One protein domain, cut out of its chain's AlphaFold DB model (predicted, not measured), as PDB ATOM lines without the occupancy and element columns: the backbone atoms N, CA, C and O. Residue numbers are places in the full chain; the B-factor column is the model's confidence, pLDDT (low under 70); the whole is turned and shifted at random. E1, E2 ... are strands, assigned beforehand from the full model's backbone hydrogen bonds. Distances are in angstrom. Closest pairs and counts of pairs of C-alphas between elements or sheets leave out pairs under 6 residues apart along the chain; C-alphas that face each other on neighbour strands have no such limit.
ATOM      1  N   HIS A   2     -21.952  25.897  19.840       46.97
ATOM      2  CA  HIS A   2     -22.920  26.819  19.239       46.97
ATOM      3  C   HIS A   2     -22.839  26.664  17.720       46.97
ATOM      4  O   HIS A   2     -21.831  27.018  17.118       46.97
ATOM      5  N   ILE A   3     -23.880  26.108  17.104       54.38
ATOM      6  CA  ILE A   3     -24.026  26.129  15.648       54.38
ATOM      7  C   ILE A   3     -24.578  27.513  15.301       54.38
ATOM      8  O   ILE A   3     -25.778  27.756  15.407       54.38
ATOM      9  N   THR A   4     -23.705  28.450  14.941       55.78
ATOM     10  CA  THR A   4     -24.117  29.709  14.313       55.78
ATOM     11  C   THR A   4     -24.567  29.396  12.893       55.78
ATOM     12  O   THR A   4     -23.757  29.120  12.009       55.78
ATOM     13  N   ARG A   5     -25.882  29.375  12.682       61.06
ATOM     14  CA  ARG A   5     -26.485  29.213  11.361       61.06
ATOM     15  C   ARG A   5     -26.395  30.565  10.649       61.06
ATOM     16  O   ARG A   5     -27.157  31.469  10.967       61.06
ATOM     17  N   PHE A   6     -25.443  30.724   9.734       64.06
ATOM     18  CA  PHE A   6     -25.375  31.911   8.879       64.06
ATOM     19  C   PHE A   6     -26.521  31.843   7.860       64.06
ATOM     20  O   PHE A   6     -26.601  30.892   7.080       64.06
ATOM     21  N   GLN A   7     -27.444  32.805   7.905       68.06
ATOM     22  CA  GLN A   7     -28.480  32.981   6.887       68.06
ATOM     23  C   GLN A   7     -27.986  33.984   5.845       68.06
ATOM     24  O   GLN A   7     -27.550  35.077   6.193       68.06
ATOM     25  N   CYS A   8     -28.041  33.604   4.567       73.19
ATOM     26  CA  CYS A   8     -27.759  34.523   3.469       73.19
ATOM     27  C   CYS A   8     -28.987  35.402   3.219       73.19
ATOM     28  O   CYS A   8     -30.027  34.900   2.778       73.19
ATOM     29  N   GLU A   9     -28.840  36.698   3.473       82.06
ATOM     30  CA  GLU A   9     -29.809  37.728   3.106       82.06
ATOM     31  C   GLU A   9     -29.481  38.302   1.725       82.06
ATOM     32  O   GLU A   9     -28.332  38.280   1.277       82.06
ATOM     33  N   CYS A  10     -30.507  38.780   1.028       84.00
ATOM     34  CA  CYS A  10     -30.317  39.446  -0.250       84.00
ATOM     35  C   CYS A  10     -29.825  40.878  -0.045       84.00
ATOM     36  O   CYS A  10     -30.201  41.545   0.918       84.00
ATOM     37  N   SER A  11     -29.000  41.357  -0.976       85.12
ATOM     38  CA  SER A  11     -28.574  42.756  -1.020       85.12
ATOM     39  C   SER A  11     -29.779  43.699  -1.087       85.12
ATOM     40  O   SER A  11     -30.827  43.343  -1.626       85.12
ATOM     41  N   VAL A  12     -29.623  44.924  -0.574       82.94
ATOM     42  CA  VAL A  12     -30.681  45.948  -0.587       82.94
ATOM     43  C   VAL A  12     -31.238  46.118  -2.004       82.94
ATOM     44  O   VAL A  12     -30.484  46.355  -2.945       82.94
ATOM     45  N   GLY A  13     -32.560  45.984  -2.148       77.06
ATOM     46  CA  GLY A  13     -33.252  46.069  -3.438       77.06
ATOM     47  C   GLY A  13     -33.395  44.743  -4.195       77.06
ATOM     48  O   GLY A  13     -33.911  44.766  -5.305       77.06
ATOM     49  N   TYR A  14     -32.980  43.611  -3.614       81.50
ATOM     50  CA  TYR A  14     -33.203  42.265  -4.149       81.50
ATOM     51  C   TYR A  14     -34.106  41.446  -3.217       81.50
ATOM     52  O   TYR A  14     -33.996  41.516  -1.994       81.50
ATOM     53  N   GLU A  15     -34.967  40.621  -3.801       82.69
ATOM     54  CA  GLU A  15     -35.864  39.696  -3.113       82.69
ATOM     55  C   GLU A  15     -35.426  38.251  -3.350       82.69
ATOM     56  O   GLU A  15     -35.044  37.865  -4.456       82.69
ATOM     57  N   ARG A  16     -35.489  37.421  -2.303       75.19
ATOM     58  CA  ARG A  16     -35.178  35.994  -2.420       75.19
ATOM     59  C   ARG A  16     -36.320  35.292  -3.148       75.19
ATOM     60  O   ARG A  16     -37.420  35.160  -2.608       75.19
ATOM     61  N   ASN A  17     -36.047  34.769  -4.335       71.94
ATOM     62  CA  ASN A  17     -36.969  33.904  -5.047       71.94
ATOM     63  C   ASN A  17     -37.247  32.656  -4.194       71.94
ATOM     64  O   ASN A  17     -36.340  31.898  -3.849       71.94
ATOM     65  N   SER A  18     -38.511  32.438  -3.835       68.94
ATOM     66  CA  SER A  18     -38.903  31.337  -2.943       68.94
ATOM     67  C   SER A  18     -38.762  29.948  -3.581       68.94
ATOM     68  O   SER A  18     -38.758  28.956  -2.860       68.94
ATOM     69  N   ARG A  19     -38.652  29.862  -4.916       68.50
ATOM     70  CA  ARG A  19     -38.481  28.602  -5.657       68.50
ATOM     71  C   ARG A  19     -37.012  28.281  -5.926       68.50
ATOM     72  O   ARG A  19     -36.604  27.151  -5.690       68.50
ATOM     73  N   THR A  20     -36.230  29.248  -6.411       72.19
ATOM     74  CA  THR A  20     -34.811  29.027  -6.766       72.19
ATOM     75  C   THR A  20     -33.860  29.302  -5.603       72.19
ATOM     76  O   THR A  20     -32.743  28.798  -5.573       72.19
ATOM     77  N   GLY A  21     -34.294  30.084  -4.611       72.62
ATOM     78  CA  GLY A  21     -33.447  30.537  -3.513       72.62
ATOM     79  C   GLY A  21     -32.441  31.623  -3.912       72.62
ATOM     80  O   GLY A  21     -31.626  32.014  -3.076       72.62
ATOM     81  N   GLU A  22     -32.500  32.109  -5.149       80.50
ATOM     82  CA  GLU A  22     -31.637  33.168  -5.664       80.50
ATOM     83  C   GLU A  22     -32.196  34.547  -5.317       80.50
ATOM     84  O   GLU A  22     -33.406  34.738  -5.208       80.50
ATOM     85  N   CYS A  23     -31.312  35.523  -5.137       83.00
ATOM     86  CA  CYS A  23     -31.700  36.912  -4.933       83.00
ATOM     87  C   CYS A  23     -31.928  37.578  -6.290       83.00
ATOM     88  O   CYS A  23     -30.985  37.772  -7.053       83.00
ATOM     89  N   THR A  24     -33.173  37.934  -6.582       81.31
ATOM     90  CA  THR A  24     -33.597  38.538  -7.851       81.31
ATOM     91  C   THR A  24     -34.160  39.936  -7.627       81.31
ATOM     92  O   THR A  24     -34.493  40.304  -6.505       81.31
ATOM     93  N   ILE A  25     -34.267  40.741  -8.680       82.12
ATOM     94  CA  ILE A  25     -34.873  42.075  -8.580       82.12
ATOM     95  C   ILE A  25     -36.384  41.896  -8.295       82.12
ATOM     96  O   ILE A  25     -36.984  40.946  -8.808       82.12
ATOM     97  N   PRO A  26     -37.027  42.758  -7.485       80.12
ATOM     98  CA  PRO A  26     -38.470  42.718  -7.273       80.12
ATOM     99  C   PRO A  26     -39.231  42.705  -8.602       80.12
ATOM    100  O   PRO A  26     -38.984  43.523  -9.488       80.12
ATOM    101  N   GLY A  27     -40.143  41.746  -8.760       80.50
ATOM    102  CA  GLY A  27     -40.892  41.557 -10.005       80.50
ATOM    103  C   GLY A  27     -40.105  40.905 -11.150       80.50
ATOM    104  O   GLY A  27     -40.621  40.855 -12.266       80.50
ATOM    105  N   SER A  28     -38.886  40.399 -10.917       88.00
ATOM    106  CA  SER A  28     -38.194  39.520 -11.869       88.00
ATOM    107  C   SER A  28     -38.986  38.242 -12.133       88.00
ATOM    108  O   SER A  28     -39.660  37.712 -11.252       88.00
ATOM    109  N   CYS A  29     -38.866  37.722 -13.349       88.62
ATOM    110  CA  CYS A  29     -39.549  36.509 -13.773       88.62
ATOM    111  C   CYS A  29     -38.663  35.684 -14.709       88.62
ATOM    112  O   CYS A  29     -37.753  36.218 -15.342       88.62
ATOM    113  N   ASP A  30     -38.942  34.385 -14.799       87.81
ATOM    114  CA  ASP A  30     -38.245  33.464 -15.696       87.81
ATOM    115  C   ASP A  30     -39.185  33.055 -16.844       87.81
ATOM    116  O   ASP A  30     -40.200  32.401 -16.586       87.81
ATOM    117  N   PRO A  31     -38.888  33.415 -18.105       88.25
ATOM    118  CA  PRO A  31     -39.757  33.112 -19.242       88.25
ATOM    119  C   PRO A  31     -39.838  31.613 -19.574       88.25
ATOM    120  O   PRO A  31     -40.712  31.214 -20.340       88.25
ATOM    121  N   THR A  32     -38.947  30.781 -19.029       88.50
ATOM    122  CA  THR A  32     -38.950  29.325 -19.246       88.50
ATOM    123  C   THR A  32     -39.938  28.592 -18.339       88.50
ATOM    124  O   THR A  32     -40.300  27.445 -18.610       88.50
ATOM    125  N   LEU A  33     -40.400  29.247 -17.270       83.94
ATOM    126  CA  LEU A  33     -41.306  28.650 -16.301       83.94
ATOM    127  C   LEU A  33     -42.776  28.831 -16.702       83.94
ATOM    128  O   LEU A  33     -43.160  29.875 -17.233       83.94
ATOM    129  N   PRO A  34     -43.646  27.856 -16.379       85.38
ATOM    130  CA  PRO A  34     -45.085  28.023 -16.524       85.38
ATOM    131  C   PRO A  34     -45.618  29.015 -15.481       85.38
ATOM    132  O   PRO A  34     -45.329  28.889 -14.288       85.38
ATOM    133  N   ASN A  35     -46.435  29.974 -15.933       83.56
ATOM    134  CA  ASN A  35     -47.030  31.045 -15.120       83.56
ATOM    135  C   ASN A  35     -46.000  31.773 -14.233       83.56
ATOM    136  O   ASN A  35     -46.089  31.728 -13.004       83.56
ATOM    137  N   PRO A  36     -45.003  32.435 -14.847       87.56
ATOM    138  CA  PRO A  36     -43.890  33.042 -14.119       87.56
ATOM    139  C   PRO A  36     -44.271  34.341 -13.394       87.56
ATOM    140  O   PRO A  36     -43.513  34.815 -12.553       87.56
ATOM    141  N   CYS A  37     -45.441  34.900 -13.708       89.25
ATOM    142  CA  CYS A  37     -46.004  36.106 -13.112       89.25
ATOM    143  C   CYS A  37     -47.361  35.811 -12.460       89.25
ATOM    144  O   CYS A  37     -47.980  34.776 -12.722       89.25
ATOM    145  N   ASP A  38     -47.841  36.734 -11.623       87.25
ATOM    146  CA  ASP A  38     -49.157  36.619 -10.998       87.25
ATOM    147  C   ASP A  38     -50.259  36.744 -12.058       87.25
ATOM    148  O   ASP A  38     -50.579  37.837 -12.530       87.25
ATOM    149  N   GLY A  39     -50.875  35.613 -12.412       86.50
ATOM    150  CA  GLY A  39     -51.953  35.571 -13.400       86.50
ATOM    151  C   GLY A  39     -53.140  36.471 -13.044       86.50
ATOM    152  O   GLY A  39     -53.819  36.964 -13.941       86.50
ATOM    153  N   ARG A  40     -53.352  36.775 -11.754       87.94
ATOM    154  CA  ARG A  40     -54.417  37.689 -11.306       87.94
ATOM    155  C   ARG A  40     -54.153  39.136 -11.723       87.94
ATOM    156  O   ARG A  40     -55.100  39.892 -11.893       87.94
ATOM    157  N   LYS A  41     -52.885  39.518 -11.909       90.19
ATOM    158  CA  LYS A  41     -52.483  40.846 -12.395       90.19
ATOM    159  C   LYS A  41     -52.430  40.941 -13.920       90.19
ATOM    160  O   LYS A  41     -52.224  42.035 -14.436       90.19
ATOM    161  N   ARG A  42     -52.628  39.820 -14.631       90.62
ATOM    162  CA  ARG A  42     -52.543  39.711 -16.100       90.62
ATOM    163  C   ARG A  42     -51.186  40.161 -16.674       90.62
ATOM    164  O   ARG A  42     -51.092  40.542 -17.835       90.62
ATOM    165  N   GLU A  43     -50.124  40.104 -15.871       92.19
ATOM    166  CA  GLU A  43     -48.770  40.476 -16.287       92.19
ATOM    167  C   GLU A  43     -48.138  39.394 -17.164       92.19
ATOM    168  O   GLU A  43     -48.353  38.195 -16.967       92.19
ATOM    169  N   LYS A  44     -47.281  39.819 -18.092       92.00
ATOM    170  CA  LYS A  44     -46.436  38.928 -18.887       92.00
ATOM    171  C   LYS A  44     -44.985  39.078 -18.472       92.00
ATOM    172  O   LYS A  44     -44.535  40.160 -18.098       92.00
ATOM    173  N   CYS A  45     -44.244  37.983 -18.574       92.50
ATOM    174  CA  CYS A  45     -42.811  38.002 -18.347       92.50
ATOM    175  C   CYS A  45     -42.105  38.564 -19.583       92.50
ATOM    176  O   CYS A  45     -41.875  37.850 -20.558       92.50
ATOM    177  N   LEU A  46     -41.820  39.865 -19.563       92.62
ATOM    178  CA  LEU A  46     -41.251  40.600 -20.690       92.62
ATOM    179  C   LEU A  46     -39.822  41.043 -20.369       92.62
ATOM    180  O   LEU A  46     -39.440  41.186 -19.207       92.62
ATOM    181  N   LEU A  47     -39.014  41.240 -21.411       91.31
ATOM    182  CA  LEU A  47     -37.658  41.757 -21.254       91.31
ATOM    183  C   LEU A  47     -37.724  43.192 -20.705       91.31
ATOM    184  O   LEU A  47     -38.466  44.028 -21.218       91.31
ATOM    185  N   HIS A  48     -36.963  43.473 -19.649       88.19
ATOM    186  CA  HIS A  48     -36.876  44.808 -19.068       88.19
ATOM    187  C   HIS A  48     -36.272  45.808 -20.064       88.19
ATOM    188  O   HIS A  48     -35.497  45.432 -20.941       88.19
ATOM    189  N   SER A  49     -36.575  47.099 -19.906       86.56
ATOM    190  CA  SER A  49     -36.083  48.178 -20.782       86.56
ATOM    191  C   SER A  49     -34.553  48.279 -20.840       86.56
ATOM    192  O   SER A  49     -34.002  48.769 -21.821       86.56
ATOM    193  N   SER A  50     -33.856  47.776 -19.818       86.81
ATOM    194  CA  SER A  50     -32.392  47.661 -19.798       86.81
ATOM    195  C   SER A  50     -31.841  46.512 -20.655       86.81
ATOM    196  O   SER A  50     -30.633  46.445 -20.855       86.81
ATOM    197  N   GLY A  51     -32.686  45.582 -21.114       85.69
ATOM    198  CA  GLY A  51     -32.299  44.412 -21.910       85.69
ATOM    199  C   GLY A  51     -31.560  43.308 -21.144       85.69
ATOM    200  O   GLY A  51     -31.151  42.324 -21.748       85.69
ATOM    201  N   GLN A  52     -31.369  43.456 -19.830       85.75
ATOM    202  CA  GLN A  52     -30.501  42.576 -19.034       85.75
ATOM    203  C   GLN A  52     -31.244  41.466 -18.281       85.75
ATOM    204  O   GLN A  52     -30.629  40.482 -17.884       85.75
ATOM    205  N   TYR A  53     -32.544  41.627 -18.042       85.56
ATOM    206  CA  TYR A  53     -33.341  40.683 -17.258       85.56
ATOM    207  C   TYR A  53     -34.813  40.733 -17.670       85.56
ATOM    208  O   TYR A  53     -35.259  41.703 -18.285       85.56
ATOM    209  N   HIS A  54     -35.578  39.702 -17.314       90.44
ATOM    210  CA  HIS A  54     -37.022  39.654 -17.523       90.44
ATOM    211  C   HIS A  54     -37.773  40.058 -16.254       90.44
ATOM    212  O   HIS A  54     -37.365  39.736 -15.136       90.44
ATOM    213  N   SER A  55     -38.876  40.780 -16.420       90.94
ATOM    214  CA  SER A  55     -39.742  41.207 -15.318       90.94
ATOM    215  C   SER A  55     -41.215  41.156 -15.710       90.94
ATOM    216  O   SER A  55     -41.568  41.218 -16.890       90.94
ATOM    217  N   CYS A  56     -42.078  41.016 -14.706       90.81
ATOM    218  CA  CYS A  56     -43.523  41.010 -14.876       90.81
ATOM    219  C   CYS A  56     -44.011  42.418 -15.218       90.81
ATOM    220  O   CYS A  56     -43.974  43.332 -14.393       90.81
ATOM    221  N   GLN A  57     -44.451  42.596 -16.458       92.19
ATOM    222  CA  GLN A  57     -44.890  43.878 -16.995       92.19
ATOM    223  C   GLN A  57     -46.220  43.720 -17.727       92.19
ATOM    224  O   GLN A  57     -46.595  42.624 -18.151       92.19
ATOM    225  N   CYS A  58     -46.931  44.835 -17.880       92.44
ATOM    226  CA  CYS A  58     -48.089  44.879 -18.759       92.44
ATOM    227  C   CYS A  58     -47.638  44.799 -20.218       92.44
ATOM    228  O   CYS A  58     -46.541  45.240 -20.570       92.44
ATOM    229  N   SER A  59     -48.478  44.215 -21.068       90.19
ATOM    230  CA  SER A  59     -48.206  44.131 -22.499       90.19
ATOM    231  C   SER A  59     -48.178  45.526 -23.125       90.19
ATOM    232  O   SER A  59     -48.649  46.514 -22.561       90.19
ATOM    233  N   GLN A  60     -47.655  45.614 -24.346       86.81
ATOM    234  CA  GLN A  60     -47.660  46.866 -25.090       86.81
ATOM    235  C   GLN A  60     -49.092  47.407 -25.258       86.81
ATOM    236  O   GLN A  60     -49.976  46.699 -25.742       86.81
ATOM    237  N   GLY A  61     -49.296  48.668 -24.870       83.81
ATOM    238  CA  GLY A  61     -50.590  49.353 -24.944       83.81
ATOM    239  C   GLY A  61     -51.504  49.142 -23.732       83.81
ATOM    240  O   GLY A  61     -52.536  49.798 -23.650       83.81
ATOM    241  N   GLU A  62     -51.128  48.284 -22.781       91.62
ATOM    242  CA  GLU A  62     -51.873  48.094 -21.535       91.62
ATOM    243  C   GLU A  62     -51.457  49.126 -20.476       91.62
ATOM    244  O   GLU A  62     -50.291  49.523 -20.379       91.62
ATOM    245  N   LYS A  63     -52.415  49.555 -19.654       90.00
ATOM    246  CA  LYS A  63     -52.190  50.460 -18.523       90.00
ATOM    247  C   LYS A  63     -52.375  49.705 -17.221       90.00
ATOM    248  O   LYS A  63     -53.270  48.881 -17.086       90.00
ATOM    249  N   ARG A  64     -51.544  50.006 -16.229       91.69
ATOM    250  CA  ARG A  64     -51.689  49.404 -14.904       91.69
ATOM    251  C   ARG A  64     -52.755  50.157 -14.106       91.69
ATOM    252  O   ARG A  64     -52.623  51.365 -13.912       91.69
ATOM    253  N   HIS A  65     -53.775  49.452 -13.619       92.50
ATOM    254  CA  HIS A  65     -54.786  50.021 -12.731       92.50
ATOM    255  C   HIS A  65     -54.115  50.529 -11.442       92.50
ATOM    256  O   HIS A  65     -53.365  49.796 -10.794       92.50
ATOM    257  N   SER A  66     -54.404  51.769 -11.041       90.88
ATOM    258  CA  SER A  66     -53.700  52.473  -9.953       90.88
ATOM    259  C   SER A  66     -53.843  51.810  -8.577       90.88
ATOM    260  O   SER A  66     -52.899  51.821  -7.794       90.88
ATOM    261  N   VAL A  67     -55.009  51.223  -8.290       89.69
ATOM    262  CA  VAL A  67     -55.299  50.549  -7.010       89.69
ATOM    263  C   VAL A  67     -54.942  49.059  -7.029       89.69
ATOM    264  O   VAL A  67     -54.181  48.593  -6.188       89.69
ATOM    265  N   THR A  68     -55.492  48.289  -7.971       89.38
ATOM    266  CA  THR A  68     -55.352  46.821  -7.996       89.38
ATOM    267  C   THR A  68     -54.034  46.341  -8.606       89.38
ATOM    268  O   THR A  68     -53.624  45.204  -8.377       89.38
ATOM    269  N   GLY A  69     -53.353  47.185  -9.388       89.44
ATOM    270  CA  GLY A  69     -52.126  46.821 -10.089       89.44
ATOM    271  C   GLY A  69     -52.330  45.862 -11.266       89.44
ATOM    272  O   GLY A  69     -51.334  45.359 -11.787       89.44
ATOM    273  N   ILE A  70     -53.576  45.600 -11.671       91.81
ATOM    274  CA  ILE A  70     -53.929  44.742 -12.811       91.81
ATOM    275  C   ILE A  70     -53.602  45.470 -14.121       91.81
ATOM    276  O   ILE A  70     -53.796  46.681 -14.226       91.81
ATOM    277  N   CYS A  71     -53.091  44.741 -15.112       92.38
ATOM    278  CA  CYS A  71     -52.901  45.254 -16.464       92.38
ATOM    279  C   CYS A  71     -54.244  45.305 -17.203       92.38
ATOM    280  O   CYS A  71     -54.862  44.270 -17.456       92.38
TER     281      CYS A  71
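Overview. This is residues 2 to 71 of the 190 residues of an uncharacterized protein of Anisakis simplex (UniProt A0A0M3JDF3). With little regular structure, this is a chain of loops strung along one long axis: a free tail, residues 2 to 7, then a loop with a short pairing, then the small hairpin of E1 and E2, and a last loop, residues 58 to 71. The tail, residues 2 to 7, sticks out at one end of this rod. The printed part has 70 residues, no named helix and two strands, E1 then E2, antiparallel; the class is all strand, with only 8 residues in named elements. It is loose, with a radius of gyration of the C-alphas of 15.0 A, and spans 56 by 27 by 24 A.

Arrangement. Residues 15 to 16 pair antiparallel with residues 23 to 24. E1, residues 44 to 47, and E2, residues 54 to 57, form a hairpin with a short link, their directions at 134 degrees. N 46 and O 55, 3.0 A apart, are within hydrogen-bond range.

Along the chain. E1 begins at C-alpha 44 (-46.436, 38.928, -18.887) and measures 9.5 A. E2 measures 8.9 A and ends at C-alpha 57 (-44.890, 43.878, -16.995).

Size, cuts and confidence. The farthest C-alphas, His 2 and Gly 61, are 56.8 A apart. The printed part has no cut. Residues 2 to 7 and 18 to 19 have pLDDT under 70.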